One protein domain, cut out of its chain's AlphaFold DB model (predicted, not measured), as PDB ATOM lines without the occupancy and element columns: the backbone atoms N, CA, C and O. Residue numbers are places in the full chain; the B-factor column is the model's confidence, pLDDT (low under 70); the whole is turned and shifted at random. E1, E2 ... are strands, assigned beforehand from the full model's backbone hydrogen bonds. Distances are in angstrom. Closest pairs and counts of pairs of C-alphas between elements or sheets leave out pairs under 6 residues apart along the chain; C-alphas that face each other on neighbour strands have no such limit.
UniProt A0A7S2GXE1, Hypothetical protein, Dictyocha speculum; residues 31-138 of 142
ATOM      1  N   ASP A  31       5.960 -71.710 224.892       88.62
ATOM      2  CA  ASP A  31       4.505 -71.847 224.843       88.62
ATOM      3  C   ASP A  31       3.815 -70.546 224.406       88.62
ATOM      4  O   ASP A  31       2.849 -70.585 223.639       88.62
ATOM      5  N   LEU A  32       4.358 -69.392 224.811       88.06
ATOM      6  CA  LEU A  32       3.856 -68.073 224.425       88.06
ATOM      7  C   LEU A  32       4.254 -67.666 222.997       88.06
ATOM      8  O   LEU A  32       3.730 -66.680 222.476       88.06
ATOM      9  N   ALA A  33       5.172 -68.403 222.370       90.44
ATOM     10  CA  ALA A  33       5.643 -68.167 221.011       90.44
ATOM     11  C   ALA A  33       4.909 -69.032 219.968       90.44
ATOM     12  O   ALA A  33       5.301 -69.057 218.803       90.44
ATOM     13  N   GLN A  34       3.836 -69.728 220.339       95.12
ATOM     14  CA  GLN A  34       3.007 -70.474 219.390       95.12
ATOM     15  C   GLN A  34       2.177 -69.536 218.503       95.12
ATOM     16  O   GLN A  34       1.734 -68.476 218.946       95.12
ATOM     17  N   GLY A  35       1.934 -69.934 217.253       95.12
ATOM     18  CA  GLY A  35       1.119 -69.157 216.318       95.12
ATOM     19  C   GLY A  35       1.558 -69.270 214.863       95.12
ATOM     20  O   GLY A  35       2.377 -70.115 214.506       95.12
ATOM     21  N   VAL A  36       0.990 -68.403 214.024       96.31
ATOM     22  CA  VAL A  36       1.381 -68.247 212.618       96.31
ATOM     23  C   VAL A  36       2.432 -67.151 212.509       96.31
ATOM     24  O   VAL A  36       2.308 -66.091 213.125       96.31
ATOM     25  N   TYR A  37       3.468 -67.413 211.723       97.06
ATOM     26  CA  TYR A  37       4.587 -66.513 211.513       97.06
ATOM     27  C   TYR A  37       4.861 -66.323 210.026       97.06
ATOM     28  O   TYR A  37       4.915 -67.296 209.276       97.06
ATOM     29  N   ALA A  38       5.096 -65.076 209.628       96.75
ATOM     30  CA  ALA A  38       5.572 -64.712 208.306       96.75
ATOM     31  C   ALA A  38       7.074 -64.996 208.194       96.75
ATOM     32  O   ALA A  38       7.877 -64.454 208.958       96.75
ATOM     33  N   ASP A  39       7.440 -65.827 207.226       96.44
ATOM     34  CA  ASP A  39       8.809 -66.102 206.825       96.44
ATOM     35  C   ASP A  39       9.325 -64.939 205.972       96.44
ATOM     36  O   ASP A  39       8.973 -64.793 204.800       96.44
ATOM     37  N   MET A  40      10.142 -64.065 206.563       97.12
ATOM     38  CA  MET A  40      10.536 -62.825 205.892       97.12
ATOM     39  C   MET A  40      11.533 -63.028 204.745       97.12
ATOM     40  O   MET A  40      11.725 -62.102 203.955       97.12
ATOM     41  N   HIS A  41      12.164 -64.201 204.641       95.19
ATOM     42  CA  HIS A  41      13.058 -64.539 203.535       95.19
ATOM     43  C   HIS A  41      12.281 -65.107 202.340       95.19
ATOM     44  O   HIS A  41      12.524 -64.694 201.205       95.19
ATOM     45  N   ASP A  42      11.322 -66.003 202.593       92.94
ATOM     46  CA  ASP A  42      10.618 -66.742 201.535       92.94
ATOM     47  C   ASP A  42       9.247 -66.144 201.166       92.94
ATOM     48  O   ASP A  42       8.700 -66.444 200.102       92.94
ATOM     49  N   GLY A  43       8.703 -65.253 202.002       93.75
ATOM     50  CA  GLY A  43       7.436 -64.562 201.752       93.75
ATOM     51  C   GLY A  43       6.193 -65.445 201.901       93.75
ATOM     52  O   GLY A  43       5.147 -65.119 201.337       93.75
ATOM     53  N   ASP A  44       6.298 -66.556 202.626       94.62
ATOM     54  CA  ASP A  44       5.194 -67.440 202.999       94.62
ATOM     55  C   ASP A  44       5.002 -67.466 204.529       94.62
ATOM     56  O   ASP A  44       5.608 -66.690 205.267       94.62
ATOM     57  N   GLU A  45       4.114 -68.330 205.020       96.06
ATOM     58  CA  GLU A  45       3.780 -68.417 206.443       96.06
ATOM     59  C   GLU A  45       3.954 -69.835 206.976       96.06
ATOM     60  O   GLU A  45       3.680 -70.831 206.295       96.06
ATOM     61  N   LYS A  46       4.372 -69.921 208.237       97.00
ATOM     62  CA  LYS A  46       4.576 -71.172 208.966       97.00
ATOM     63  C   LYS A  46       3.777 -71.160 210.261       97.00
ATOM     64  O   LYS A  46       3.620 -70.117 210.891       97.00
ATOM     65  N   THR A  47       3.315 -72.328 210.681       97.31
ATOM     66  CA  THR A  47       2.676 -72.522 211.986       97.31
ATOM     67  C   THR A  47       3.684 -73.126 212.951       97.31
ATOM     68  O   THR A  47       4.301 -74.144 212.632       97.31
ATOM     69  N   ILE A  48       3.804 -72.520 214.130       97.69
ATOM     70  CA  ILE A  48       4.585 -73.005 215.265       97.69
ATOM     71  C   ILE A  48       3.637 -73.495 216.357       97.69
ATOM     72  O   ILE A  48       2.760 -72.751 216.804       97.69
ATOM     73  N   SER A  49       3.862 -74.715 216.832       97.12
ATOM     74  CA  SER A  49       3.258 -75.250 218.056       97.12
ATOM     75  C   SER A  49       4.331 -75.771 219.005       97.12
ATOM     76  O   SER A  49       5.430 -76.119 218.574       97.12
ATOM     77  N   TYR A  50       4.010 -75.838 220.293       96.75
ATOM     78  CA  TYR A  50       4.932 -76.262 221.341       96.75
ATOM     79  C   TYR A  50       4.239 -77.199 222.331       96.75
ATOM     80  O   TYR A  50       3.118 -76.932 222.761       96.75
ATOM     81  N   THR A  51       4.919 -78.286 222.692       95.38
ATOM     82  CA  THR A  51       4.471 -79.254 223.701       95.38
ATOM     83  C   THR A  51       5.370 -79.143 224.928       95.38
ATOM     84  O   THR A  51       6.541 -79.520 224.873       95.38
ATOM     85  N   GLU A  52       4.830 -78.625 226.035       92.00
ATOM     86  CA  GLU A  52       5.585 -78.367 227.271       92.00
ATOM     87  C   GLU A  52       6.136 -79.647 227.910       92.00
ATOM     88  O   GLU A  52       7.246 -79.645 228.432       92.00
ATOM     89  N   GLU A  53       5.402 -80.760 227.852       91.62
ATOM     90  CA  GLU A  53       5.800 -82.009 228.513       91.62
ATOM     91  C   GLU A  53       7.077 -82.619 227.926       91.62
ATOM     92  O   GLU A  53       7.792 -83.349 228.616       91.62
ATOM     93  N   THR A  54       7.349 -82.344 226.651       92.69
ATOM     94  CA  THR A  54       8.484 -82.891 225.898       92.69
ATOM     95  C   THR A  54       9.459 -81.817 225.424       92.69
ATOM     96  O   THR A  54      10.435 -82.154 224.760       92.69
ATOM     97  N   ASN A  55       9.206 -80.542 225.738       94.25
ATOM     98  CA  ASN A  55       9.899 -79.383 225.166       94.25
ATOM     99  C   ASN A  55      10.005 -79.431 223.633       94.25
ATOM    100  O   ASN A  55      11.001 -78.998 223.050       94.25
ATOM    101  N   LEU A  56       8.986 -79.984 222.973       97.19
ATOM    102  CA  LEU A  56       9.014 -80.231 221.538       97.19
ATOM    103  C   LEU A  56       8.310 -79.101 220.795       97.19
ATOM    104  O   LEU A  56       7.115 -78.867 220.985       97.19
ATOM    105  N   LEU A  57       9.049 -78.429 219.924       97.75
ATOM    106  CA  LEU A  57       8.526 -77.472 218.966       97.75
ATOM    107  C   LEU A  57       8.255 -78.172 217.636       97.75
ATOM    108  O   LEU A  57       9.096 -78.908 217.124       97.75
ATOM    109  N   THR A  58       7.087 -77.904 217.060       98.31
ATOM    110  CA  THR A  58       6.675 -78.430 215.759       98.31
ATOM    111  C   THR A  58       6.429 -77.276 214.795       98.31
ATOM    112  O   THR A  58       5.736 -76.313 215.130       98.31
ATOM    113  N   ILE A  59       6.980 -77.389 213.586       98.31
ATOM    114  CA  ILE A  59       6.823 -76.422 212.498       98.31
ATOM    115  C   ILE A  59       6.102 -77.092 211.338       98.31
ATOM    116  O   ILE A  59       6.513 -78.152 210.861       98.31
ATOM    117  N   THR A  60       5.063 -76.431 210.842       97.44
ATOM    118  CA  THR A  60       4.340 -76.849 209.636       97.44
ATOM    119  C   THR A  60       4.119 -75.673 208.691       97.44
ATOM    120  O   THR A  60       4.221 -74.507 209.072       97.44
ATOM    121  N   SER A  61       3.835 -75.980 207.431       96.12
ATOM    122  CA  SER A  61       3.428 -74.995 206.427       96.12
ATOM    123  C   SER A  61       1.957 -74.599 206.611       96.12
ATOM    124  O   SER A  61       1.118 -75.468 206.844       96.12
ATOM    125  N   THR A  62       1.606 -73.320 206.428       94.81
ATOM    126  CA  THR A  62       0.188 -72.915 206.289       94.81
ATOM    127  C   THR A  62      -0.379 -73.251 204.904       94.81
ATOM    128  O   THR A  62      -1.590 -73.393 204.729       94.81
ATOM    129  N   ASN A  63       0.489 -73.432 203.902       92.38
ATOM    130  CA  ASN A  63       0.104 -73.901 202.578       92.38
ATOM    131  C   ASN A  63      -0.262 -75.391 202.632       92.38
ATOM    132  O   ASN A  63       0.610 -76.247 202.781       92.38
ATOM    133  N   THR A  64      -1.546 -75.684 202.421       88.44
ATOM    134  CA  THR A  64      -2.147 -77.027 202.491       88.44
ATOM    135  C   THR A  64      -1.675 -78.001 201.410       88.44
ATOM    136  O   THR A  64      -1.982 -79.188 201.483       88.44
ATOM    137  N   THR A  65      -0.937 -77.530 200.402       92.00
ATOM    138  CA  THR A  65      -0.315 -78.399 199.390       92.00
ATOM    139  C   THR A  65       1.027 -78.978 199.843       92.00
ATOM    140  O   THR A  65       1.515 -79.919 199.222       92.00
ATOM    141  N   GLN A  66       1.614 -78.442 200.917       91.81
ATOM    142  CA  GLN A  66       2.844 -78.945 201.523       91.81
ATOM    143  C   GLN A  66       2.505 -79.720 202.801       91.81
ATOM    144  O   GLN A  66       1.718 -79.255 203.619       91.81
ATOM    145  N   THR A  67       3.097 -80.903 202.976       94.06
ATOM    146  CA  THR A  67       2.756 -81.834 204.072       94.06
ATOM    147  C   THR A  67       3.931 -82.146 204.993       94.06
ATOM    148  O   THR A  67       3.853 -83.079 205.789       94.06
ATOM    149  N   TRP A  68       5.036 -81.420 204.854       97.00
ATOM    150  CA  TRP A  68       6.212 -81.621 205.689       97.00
ATOM    151  C   TRP A  68       5.958 -81.132 207.117       97.00
ATOM    152  O   TRP A  68       5.195 -80.190 207.351       97.00
ATOM    153  N   VAL A  69       6.635 -81.776 208.063       98.00
ATOM    154  CA  VAL A  69       6.613 -81.446 209.489       98.00
ATOM    155  C   VAL A  69       8.055 -81.440 209.971       98.00
ATOM    156  O   VAL A  69       8.800 -82.371 209.675       98.00
ATOM    157  N   VAL A  70       8.447 -80.390 210.688       98.50
ATOM    158  CA  VAL A  70       9.729 -80.341 211.398       98.50
ATOM    159  C   VAL A  70       9.453 -80.401 212.887       98.50
ATOM    160  O   VAL A  70       8.562 -79.710 213.376       98.50
ATOM    161  N   GLU A  71      10.227 -81.204 213.602       98.44
ATOM    162  CA  GLU A  71      10.181 -81.319 215.054       98.44
ATOM    163  C   GLU A  71      11.572 -81.026 215.614       98.44
ATOM    164  O   GLU A  71      12.574 -81.497 215.074       98.44
ATOM    165  N   ALA A  72      11.641 -80.230 216.675       98.19
ATOM    166  CA  ALA A  72      12.894 -79.875 217.323       98.19
ATOM    167  C   ALA A  72      12.694 -79.679 218.825       98.19
ATOM    168  O   ALA A  72      11.709 -79.084 219.260       98.19
ATOM    169  N   GLU A  73      13.645 -80.156 219.621       97.75
ATOM    170  CA  GLU A  73      13.668 -79.883 221.056       97.75
ATOM    171  C   GLU A  73      14.154 -78.453 221.308       97.75
ATOM    172  O   GLU A  73      15.145 -78.001 220.725       97.75
ATOM    173  N   VAL A  74      13.450 -77.738 222.184       97.12
ATOM    174  CA  VAL A  74      13.829 -76.391 222.614       97.12
ATOM    175  C   VAL A  74      14.699 -76.480 223.859       97.12
ATOM    176  O   VAL A  74      14.295 -77.024 224.885       97.12
ATOM    177  N   ASP A  75      15.877 -75.871 223.788       95.44
ATOM    178  CA  ASP A  75      16.684 -75.559 224.957       95.44
ATOM    179  C   ASP A  75      16.104 -74.314 225.646       95.44
ATOM    180  O   ASP A  75      16.239 -73.178 225.175       95.44
ATOM    181  N   THR A  76      15.433 -74.537 226.776       92.19
ATOM    182  CA  THR A  76      14.767 -73.481 227.546       92.19
ATOM    183  C   THR A  76      15.733 -72.575 228.308       92.19
ATOM    184  O   THR A  76      15.311 -71.515 228.767       92.19
ATOM    185  N   ASP A  77      17.013 -72.943 228.430       91.75
ATOM    186  CA  ASP A  77      18.031 -72.079 229.034       91.75
ATOM    187  C   ASP A  77      18.541 -71.042 228.027       91.75
ATOM    188  O   ASP A  77      18.798 -69.890 228.385       91.75
ATOM    189  N   SER A  78      18.663 -71.429 226.752       93.00
ATOM    190  CA  SER A  78      19.145 -70.549 225.679       93.00
ATOM    191  C   SER A  78      18.044 -69.940 224.806       93.00
ATOM    192  O   SER A  78      18.348 -69.100 223.957       93.00
ATOM    193  N   CYS A  79      16.778 -70.329 224.997       95.06
ATOM    194  CA  CYS A  79      15.671 -69.991 224.094       95.06
ATOM    195  C   CYS A  79      15.948 -70.371 222.635       95.06
ATOM    196  O   CYS A  79      15.587 -69.632 221.711       95.06
ATOM    197  N   SER A  80      16.608 -71.504 222.403       97.06
ATOM    198  CA  SER A  80      16.994 -71.895 221.051       97.06
ATOM    199  C   SER A  80      16.690 -73.350 220.737       97.06
ATOM    200  O   SER A  80      16.539 -74.181 221.626       97.06
ATOM    201  N   ALA A  81      16.569 -73.647 219.449       98.25
ATOM    202  CA  ALA A  81      16.399 -74.997 218.936       98.25
ATOM    203  C   ALA A  81      17.207 -75.152 217.645       98.25
ATOM    204  O   ALA A  81      17.330 -74.206 216.862       98.25
ATOM    205  N   MET A  82      17.746 -76.348 217.413       98.62
ATOM    206  CA  MET A  82      18.345 -76.700 216.126       98.62
ATOM    207  C   MET A  82      17.258 -77.259 215.219       98.62
ATOM    208  O   MET A  82      16.680 -78.303 215.502       98.62
ATOM    209  N   ILE A  83      16.975 -76.543 214.137       98.62
ATOM    210  CA  ILE A  83      15.896 -76.849 213.208       98.62
ATOM    211  C   ILE A  83      16.486 -77.515 211.974       98.62
ATOM    212  O   ILE A  83      17.229 -76.888 211.214       98.62
ATOM    213  N   ASP A  84      16.146 -78.783 211.775       98.50
ATOM    214  CA  ASP A  84      16.452 -79.492 210.542       98.50
ATOM    215  C   ASP A  84      15.282 -79.373 209.567       98.50
ATOM    216  O   ASP A  84      14.193 -79.897 209.794       98.50
ATOM    217  N   PHE A  85      15.504 -78.634 208.488       98.00
ATOM    218  CA  PHE A  85      14.512 -78.468 207.438       98.00
ATOM    219  C   PHE A  85      14.635 -79.541 206.345       98.00
ATOM    220  O   PHE A  85      13.750 -79.593 205.493       98.00
ATOM    221  N   ASP A  86      15.663 -80.399 206.341       98.00
ATOM    222  CA  ASP A  86      15.791 -81.504 205.378       98.00
ATOM    223  C   ASP A  86      14.875 -82.681 205.753       98.00
ATOM    224  O   ASP A  86      15.294 -83.772 206.136       98.00
ATOM    225  N   VAL A  87      13.570 -82.421 205.683       97.38
ATOM    226  CA  VAL A  87      12.501 -83.369 205.996       97.38
ATOM    227  C   VAL A  87      11.725 -83.747 204.739       97.38
ATOM    228  O   VAL A  87      11.641 -82.991 203.765       97.38
ATOM    229  N   GLU A  88      11.108 -84.927 204.763       96.56
ATOM    230  CA  GLU A  88      10.355 -85.448 203.625       96.56
ATOM    231  C   GLU A  88       9.268 -84.462 203.152       96.56
ATOM    232  O   GLU A  88       8.438 -83.982 203.923       96.56
ATOM    233  N   GLY A  89       9.267 -84.168 201.849       93.12
ATOM    234  CA  GLY A  89       8.251 -83.337 201.203       93.12
ATOM    235  C   GLY A  89       8.465 -81.824 201.312       93.12
ATOM    236  O   GLY A  89       7.702 -81.077 200.692       93.12
ATOM    237  N   LYS A  90       9.488 -81.342 202.033       94.44
ATOM    238  CA  LYS A  90       9.826 -79.912 202.032       94.44
ATOM    239  C   LYS A  90      10.613 -79.546 200.768       94.44
ATOM    240  O   LYS A  90      11.650 -80.150 200.497       94.44
ATOM    241  N   PRO A  91      10.157 -78.569 199.963       92.44
ATOM    242  CA  PRO A  91      10.916 -78.131 198.799       92.44
ATOM    243  C   PRO A  91      12.134 -77.302 199.227       92.44
ATOM    244  O   PRO A  91      12.009 -76.416 200.067       92.44
ATOM    245  N   ASN A  92      13.277 -77.552 198.584       92.94
ATOM    246  CA  ASN A  92      14.504 -76.749 198.685       92.94
ATOM    247  C   ASN A  92      14.961 -76.446 200.131       92.94
ATOM    248  O   ASN A  92      15.112 -75.273 200.478       92.94
ATOM    249  N   PRO A  93      15.174 -77.461 200.987       96.00
ATOM    250  CA  PRO A  93      15.674 -77.213 202.332       96.00
ATOM    251  C   PRO A  93      17.095 -76.612 202.303       96.00
ATOM    252  O   PRO A  93      17.856 -76.872 201.362       96.00
ATOM    253  N   PRO A  94      17.485 -75.813 203.315       96.19
ATOM    254  CA  PRO A  94      18.881 -75.439 203.508       96.19
ATOM    255  C   PRO A  94      19.759 -76.696 203.656       96.19
ATOM    256  O   PRO A  94      19.308 -77.696 204.210       96.19
ATOM    257  N   PRO A  95      21.029 -76.658 203.214       97.00
ATOM    258  CA  PRO A  95      21.936 -77.810 203.263       97.00
ATOM    259  C   PRO A  95      22.456 -78.133 204.675       97.00
ATOM    260  O   PRO A  95      23.266 -79.044 204.834       97.00
ATOM    261  N   VAL A  96      22.060 -77.348 205.681       98.38
ATOM    262  CA  VAL A  96      22.471 -77.466 207.083       98.38
ATOM    263  C   VAL A  96      21.297 -77.112 207.992       98.38
ATOM    264  O   VAL A  96      20.455 -76.283 207.634       98.38
ATOM    265  N   SER A  97      21.263 -77.705 209.185       98.56
ATOM    266  CA  SER A  97      20.313 -77.318 210.227       98.56
ATOM    267  C   SER A  97      20.599 -75.897 210.711       98.56
ATOM    268  O   SER A  97      21.756 -75.503 210.883       98.56
ATOM    269  N   LEU A  98      19.543 -75.133 210.970       98.75
ATOM    270  CA  LEU A  98      19.641 -73.744 211.408       98.75
ATOM    271  C   LEU A  98      19.367 -73.639 212.904       98.75
ATOM    272  O   LEU A  98      18.469 -74.298 213.422       98.75
ATOM    273  N   GLN A  99      20.101 -72.776 213.599       98.75
ATOM    274  CA  GLN A  99      19.733 -72.394 214.954       98.75
ATOM    275  C   GLN A  99      18.598 -71.377 214.882       98.75
ATOM    276  O   GLN A  99      18.766 -70.296 214.319       98.75
ATOM    277  N   MET A 100      17.466 -71.709 215.485       98.50
ATOM    278  CA  MET A 100      16.364 -70.791 215.721       98.50
ATOM    279  C   MET A 100      16.458 -70.244 217.142       98.50
ATOM    280  O   MET A 100      16.604 -71.015 218.085       98.50
ATOM    281  N   ILE A 101      16.353 -68.928 217.297       97.81
ATOM    282  CA  ILE A 101      16.382 -68.231 218.585       97.81
ATOM    283  C   ILE A 101      15.044 -67.518 218.778       97.81
ATOM    284  O   ILE A 101      14.693 -66.620 218.006       97.81
ATOM    285  N   ILE A 102      14.312 -67.898 219.824       96.44
ATOM    286  CA  ILE A 102      13.040 -67.283 220.206       96.44
ATOM    287  C   ILE A 102      13.351 -65.992 220.964       96.44
ATOM    288  O   ILE A 102      13.905 -66.004 222.061       96.44
ATOM    289  N   THR A 103      13.007 -64.856 220.366       93.62
ATOM    290  CA  THR A 103      13.339 -63.526 220.886       93.62
ATOM    291  C   THR A 103      12.069 -62.791 221.283       93.62
ATOM    292  O   THR A 103      11.206 -62.556 220.441       93.62
ATOM    293  N   SER A 104      11.948 -62.388 222.549       90.88
ATOM    294  CA  SER A 104      10.877 -61.479 222.970       90.88
ATOM    295  C   SER A 104      11.096 -60.088 222.374       90.88
ATOM    296  O   SER A 104      12.212 -59.570 222.353       90.88
ATOM    297  N   THR A 105      10.023 -59.483 221.878       88.62
ATOM    298  CA  THR A 105      10.042 -58.193 221.194       88.62
ATOM    299  C   THR A 105       8.941 -57.288 221.715       88.62
ATOM    300  O   THR A 105       7.842 -57.734 222.046       88.62
ATOM    301  N   GLU A 106       9.237 -55.993 221.751       87.62
ATOM    302  CA  GLU A 106       8.271 -54.940 222.028       87.62
ATOM    303  C   GLU A 106       8.132 -54.067 220.784       87.62
ATOM    304  O   GLU A 106       9.106 -53.527 220.257       87.62
ATOM    305  N   GLN A 107       6.907 -53.928 220.297       81.25
ATOM    306  CA  GLN A 107       6.593 -53.034 219.196       81.25
ATOM    307  C   GLN A 107       6.383 -51.619 219.730       81.25
ATOM    308  O   GLN A 107       5.829 -51.419 220.810       81.25
ATOM    309  N   ALA A 108       6.729 -50.613 218.925       84.06
ATOM    310  CA  ALA A 108       6.523 -49.203 219.274       84.06
ATOM    311  C   ALA A 108       5.048 -48.851 219.569       84.06
ATOM    312  O   ALA A 108       4.759 -47.858 220.228       84.06
ATOM    313  N   THR A 109       4.110 -49.676 219.096       81.50
ATOM    314  CA  THR A 109       2.670 -49.583 219.377       81.50
ATOM    315  C   THR A 109       2.281 -50.108 220.766       81.50
ATOM    316  O   THR A 109       1.101 -50.093 221.109       81.50
ATOM    317  N   GLY A 110       3.243 -50.578 221.566       75.31
ATOM    318  CA  GLY A 110       3.031 -51.147 222.899       75.31
ATOM    319  C   GLY A 110       2.585 -52.610 222.896       75.31
ATOM    320  O   GLY A 110       2.214 -53.131 223.942       75.31
ATOM    321  N   SER A 111       2.593 -53.275 221.737       80.44
ATOM    322  CA  SER A 111       2.314 -54.711 221.644       80.44
ATOM    323  C   SER A 111       3.602 -55.508 221.809       80.44
ATOM    324  O   SER A 111       4.576 -55.236 221.111       80.44
ATOM    325  N   SER A 112       3.606 -56.510 222.684       83.50
ATOM    326  CA  SER A 112       4.712 -57.465 222.797       83.50
ATOM    327  C   SER A 112       4.428 -58.721 221.975       83.50
ATOM    328  O   SER A 112       3.271 -59.078 221.754       83.50
ATOM    329  N   GLY A 113       5.481 -59.392 221.521       88.38
ATOM    330  CA  GLY A 113       5.392 -60.659 220.799       88.38
ATOM    331  C   GLY A 113       6.736 -61.374 220.761       88.38
ATOM    332  O   GLY A 113       7.715 -60.895 221.331       88.38
ATOM    333  N   TYR A 114       6.796 -62.501 220.067       93.50
ATOM    334  CA  TYR A 114       8.030 -63.258 219.877       93.50
ATOM    335  C   TYR A 114       8.421 -63.225 218.413       93.50
ATOM    336  O   TYR A 114       7.548 -63.297 217.563       93.50
ATOM    337  N   TRP A 115       9.707 -63.086 218.116       95.50
ATOM    338  CA  TRP A 115      10.278 -63.295 216.787       95.50
ATOM    339  C   TRP A 115      11.137 -64.552 216.813       95.50
ATOM    340  O   TRP A 115      11.704 -64.892 217.852       95.50
ATOM    341  N   MET A 116      11.273 -65.211 215.668       97.56
ATOM    342  CA  MET A 116      12.152 -66.371 215.522       97.56
ATOM    343  C   MET A 116      13.316 -65.971 214.623       97.56
ATOM    344  O   MET A 116      13.126 -65.730 213.435       97.56
ATOM    345  N   VAL A 117      14.511 -65.834 215.186       98.19
ATOM    346  CA  VAL A 117      15.705 -65.450 214.422       98.19
ATOM    347  C   VAL A 117      16.470 -66.709 214.047       98.19
ATOM    348  O   VAL A 117      16.811 -67.494 214.927       98.19
ATOM    349  N   PHE A 118      16.769 -66.885 212.764       98.62
ATOM    350  CA  PHE A 118      17.492 -68.049 212.260       98.62
ATOM    351  C   PHE A 118      18.930 -67.691 211.904       98.62
ATOM    352  O   PHE A 118      19.185 -66.684 211.239       98.62
ATOM    353  N   LYS A 119      19.862 -68.544 212.319       98.56
ATOM    354  CA  LYS A 119      21.293 -68.457 212.015       98.56
ATOM    355  C   LYS A 119      21.828 -69.813 211.582       98.56
ATOM    356  O   LYS A 119      21.245 -70.846 211.900       98.56
ATOM    357  N   ASP A 120      22.966 -69.807 210.907       98.44
ATOM    358  CA  ASP A 120      23.733 -71.018 210.628       98.44
ATOM    359  C   ASP A 120      25.004 -71.034 211.491       98.44
ATOM    360  O   ASP A 120      25.999 -70.419 211.109       98.44
ATOM    361  N   PRO A 121      25.020 -71.749 212.629       98.25
ATOM    362  CA  PRO A 121      26.186 -71.777 213.512       98.25
ATOM    363  C   PRO A 121      27.407 -72.472 212.888       98.25
ATOM    364  O   PRO A 121      28.515 -72.328 213.405       98.25
ATOM    365  N   SER A 122      27.237 -73.226 211.794       98.19
ATOM    366  CA  SER A 122      28.348 -73.891 211.104       98.19
ATOM    367  C   SER A 122      29.167 -72.938 210.232       98.19
ATOM    368  O   SER A 122      30.328 -73.224 209.938       98.19
ATOM    369  N   GLY A 123      28.579 -71.811 209.823       98.19
ATOM    370  CA  GLY A 123      29.215 -70.864 208.913       98.19
ATOM    371  C   GLY A 123      29.132 -71.243 207.427       98.19
ATOM    372  O   GLY A 123      29.896 -70.717 206.619       98.19
ATOM    373  N   THR A 124      28.271 -72.192 207.050       98.38
ATOM    374  CA  THR A 124      28.154 -72.710 205.676       98.38
ATOM    375  C   THR A 124      27.433 -71.730 204.748       98.38
ATOM    376  O   THR A 124      27.840 -71.555 203.600       98.38
ATOM    377  N   LEU A 125      26.358 -71.100 205.226       97.94
ATOM    378  CA  LEU A 125      25.508 -70.189 204.451       97.94
ATOM    379  C   LEU A 125      25.914 -68.717 204.598       97.94
ATOM    380  O   LEU A 125      25.816 -67.950 203.641       97.94
ATOM    381  N   ALA A 126      26.359 -68.323 205.789       97.81
ATOM    382  CA  ALA A 126      26.866 -66.994 206.127       97.81
ATOM    383  C   ALA A 126      27.744 -67.095 207.384       97.81
ATOM    384  O   ALA A 126      27.850 -68.172 207.960       97.81
ATOM    385  N   ASP A 127      28.343 -65.990 207.836       98.25
ATOM    386  CA  ASP A 127      29.036 -65.961 209.131       98.25
ATOM    387  C   ASP A 127      28.112 -66.453 210.260       98.25
ATOM    388  O   ASP A 127      26.927 -66.124 210.278       98.25
ATOM    389  N   ALA A 128      28.659 -67.192 211.231       98.06
ATOM    390  CA  ALA A 128      27.864 -67.891 212.249       98.06
ATOM    391  C   ALA A 128      26.929 -66.981 213.068       98.06
ATOM    392  O   ALA A 128      25.860 -67.398 213.513       98.06
ATOM    393  N   ASP A 129      27.312 -65.716 213.244       96.25
ATOM    394  CA  ASP A 129      26.521 -64.728 213.975       96.25
ATOM    395  C   ASP A 129      25.530 -63.949 213.100       96.25
ATOM    396  O   ASP A 129      24.683 -63.227 213.644       96.25
ATOM    397  N   PHE A 130      25.613 -64.086 211.774       98.00
ATOM    398  CA  PHE A 130      24.770 -63.372 210.825       98.00
ATOM    399  C   PHE A 130      23.338 -63.936 210.828       98.00
ATOM    400  O   PHE A 130      23.152 -65.149 210.692       98.00
ATOM    401  N   PRO A 131      22.301 -63.089 210.974       97.75
ATOM    402  CA  PRO A 131      20.918 -63.537 210.877       97.75
ATOM    403  C   PRO A 131      20.568 -63.854 209.418       97.75
ATOM    404  O   PRO A 131      20.602 -62.975 208.561       97.75
ATOM    405  N   LEU A 132      20.205 -65.105 209.143       98.25
ATOM    406  CA  LEU A 132      19.789 -65.557 207.813       98.25
ATOM    407  C   LEU A 132      18.330 -65.221 207.522       98.25
ATOM    408  O   LEU A 132      17.977 -64.876 206.398       98.25
ATOM    409  N   ASN A 133      17.482 -65.341 208.540       98.38
ATOM    410  CA  ASN A 133      16.055 -65.098 208.426       98.38
ATOM    411  C   ASN A 133      15.491 -64.640 209.770       98.38
ATOM    412  O   ASN A 133      16.072 -64.885 210.831       98.38
ATOM    413  N   VAL A 134      14.341 -63.986 209.721       97.81
ATOM    414  CA  VAL A 134      13.537 -63.660 210.889       97.81
ATOM    415  C   VAL A 134      12.104 -64.013 210.554       97.81
ATOM    416  O   VAL A 134      11.591 -63.565 209.535       97.81
ATOM    417  N   TRP A 135      11.449 -64.788 211.409       97.69
ATOM    418  CA  TRP A 135      10.015 -64.988 211.309       97.69
ATOM    419  C   TRP A 135       9.294 -64.081 212.295       97.69
ATOM    420  O   TRP A 135       9.613 -64.050 213.488       97.69
ATOM    421  N   VAL A 136       8.333 -63.324 211.775       94.94
ATOM    422  CA  VAL A 136       7.584 -62.301 212.512       94.94
ATOM    423  C   VAL A 136       6.151 -62.800 212.693       94.94
ATOM    424  O   VAL A 136       5.585 -63.322 211.737       94.94
ATOM    425  N   PRO A 137       5.545 -62.671 213.883       93.50
ATOM    426  CA  PRO A 137       4.213 -63.201 214.132       93.50
ATOM    427  C   PRO A 137       3.200 -62.498 213.230       93.50
ATOM    428  O   PRO A 137       3.158 -61.262 213.180       93.50
ATOM    429  N   ASP A 138       2.369 -63.274 212.536       89.38
ATOM    430  CA  ASP A 138       1.265 -62.711 211.774       89.38
ATOM    431  C   ASP A 138       0.154 -62.281 212.738       89.38
ATOM    432  O   ASP A 138      -0.635 -63.068 213.262       89.38
TER     433      ASP A 138
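Overview. This is residues 31 to 138 of the 142 residues of the protein "Hypothetical protein" of Dictyocha speculum (UniProt A0A7S2GXE1). The strands ring an axis as one small closed barrel, E1 to E8 in chain order, with E8 coming back beside E1; the hairpin E6 and E7 reaches past its other neighbours at residues 102 to 106 and 112 to 114. It is an all-strand meander, each strand the antiparallel neighbour of the one before. The printed part has 108 residues, under half of them in the eight named strands, with no named helix. It is compact, with a radius of gyration of the C-alphas of 13.5 A and spans of 38 by 34 by 31 A.

Along the chain. Find C-alpha 35 at (1.119, -69.157, 216.318), where E1, residues 35 to 39, begins. Next come E2, residues 45 to 51, 20.4 A long, E3, residues 56 to 61, E4, residues 69 to 75, and E5, residues 80 to 83. E6, residues 98 to 106, runs 24.4 A, and E7, residues 112 to 119, runs 22.6 A. E8, residues 131 to 137, ends at C-alpha 137, (4.213, -63.201, 214.132).

Arrangement. Look first at the hairpin E1 and E2, where N 37 and O 46 are 2.8 A apart, within hydrogen-bond range. E4 is staggered: residues 69 to 73 pair with E3, N 57 to O 72 at 2.8 A, and residues 74 to 75 with E5, N 75 to O 80 at 2.8 A. E8 and E1 close the ring at 139 degrees, antiparallel, with N 38 and O 136 2.8 A apart. E2 and E6 are apart.

Size, cuts and confidence. The C-alphas farthest apart, Glu 88 and Gly 110, are 40.0 A apart. The links E5 to E6 and E7 to E8 are long. The printed part has no cut, and no printed residue is under 70 in pLDDT.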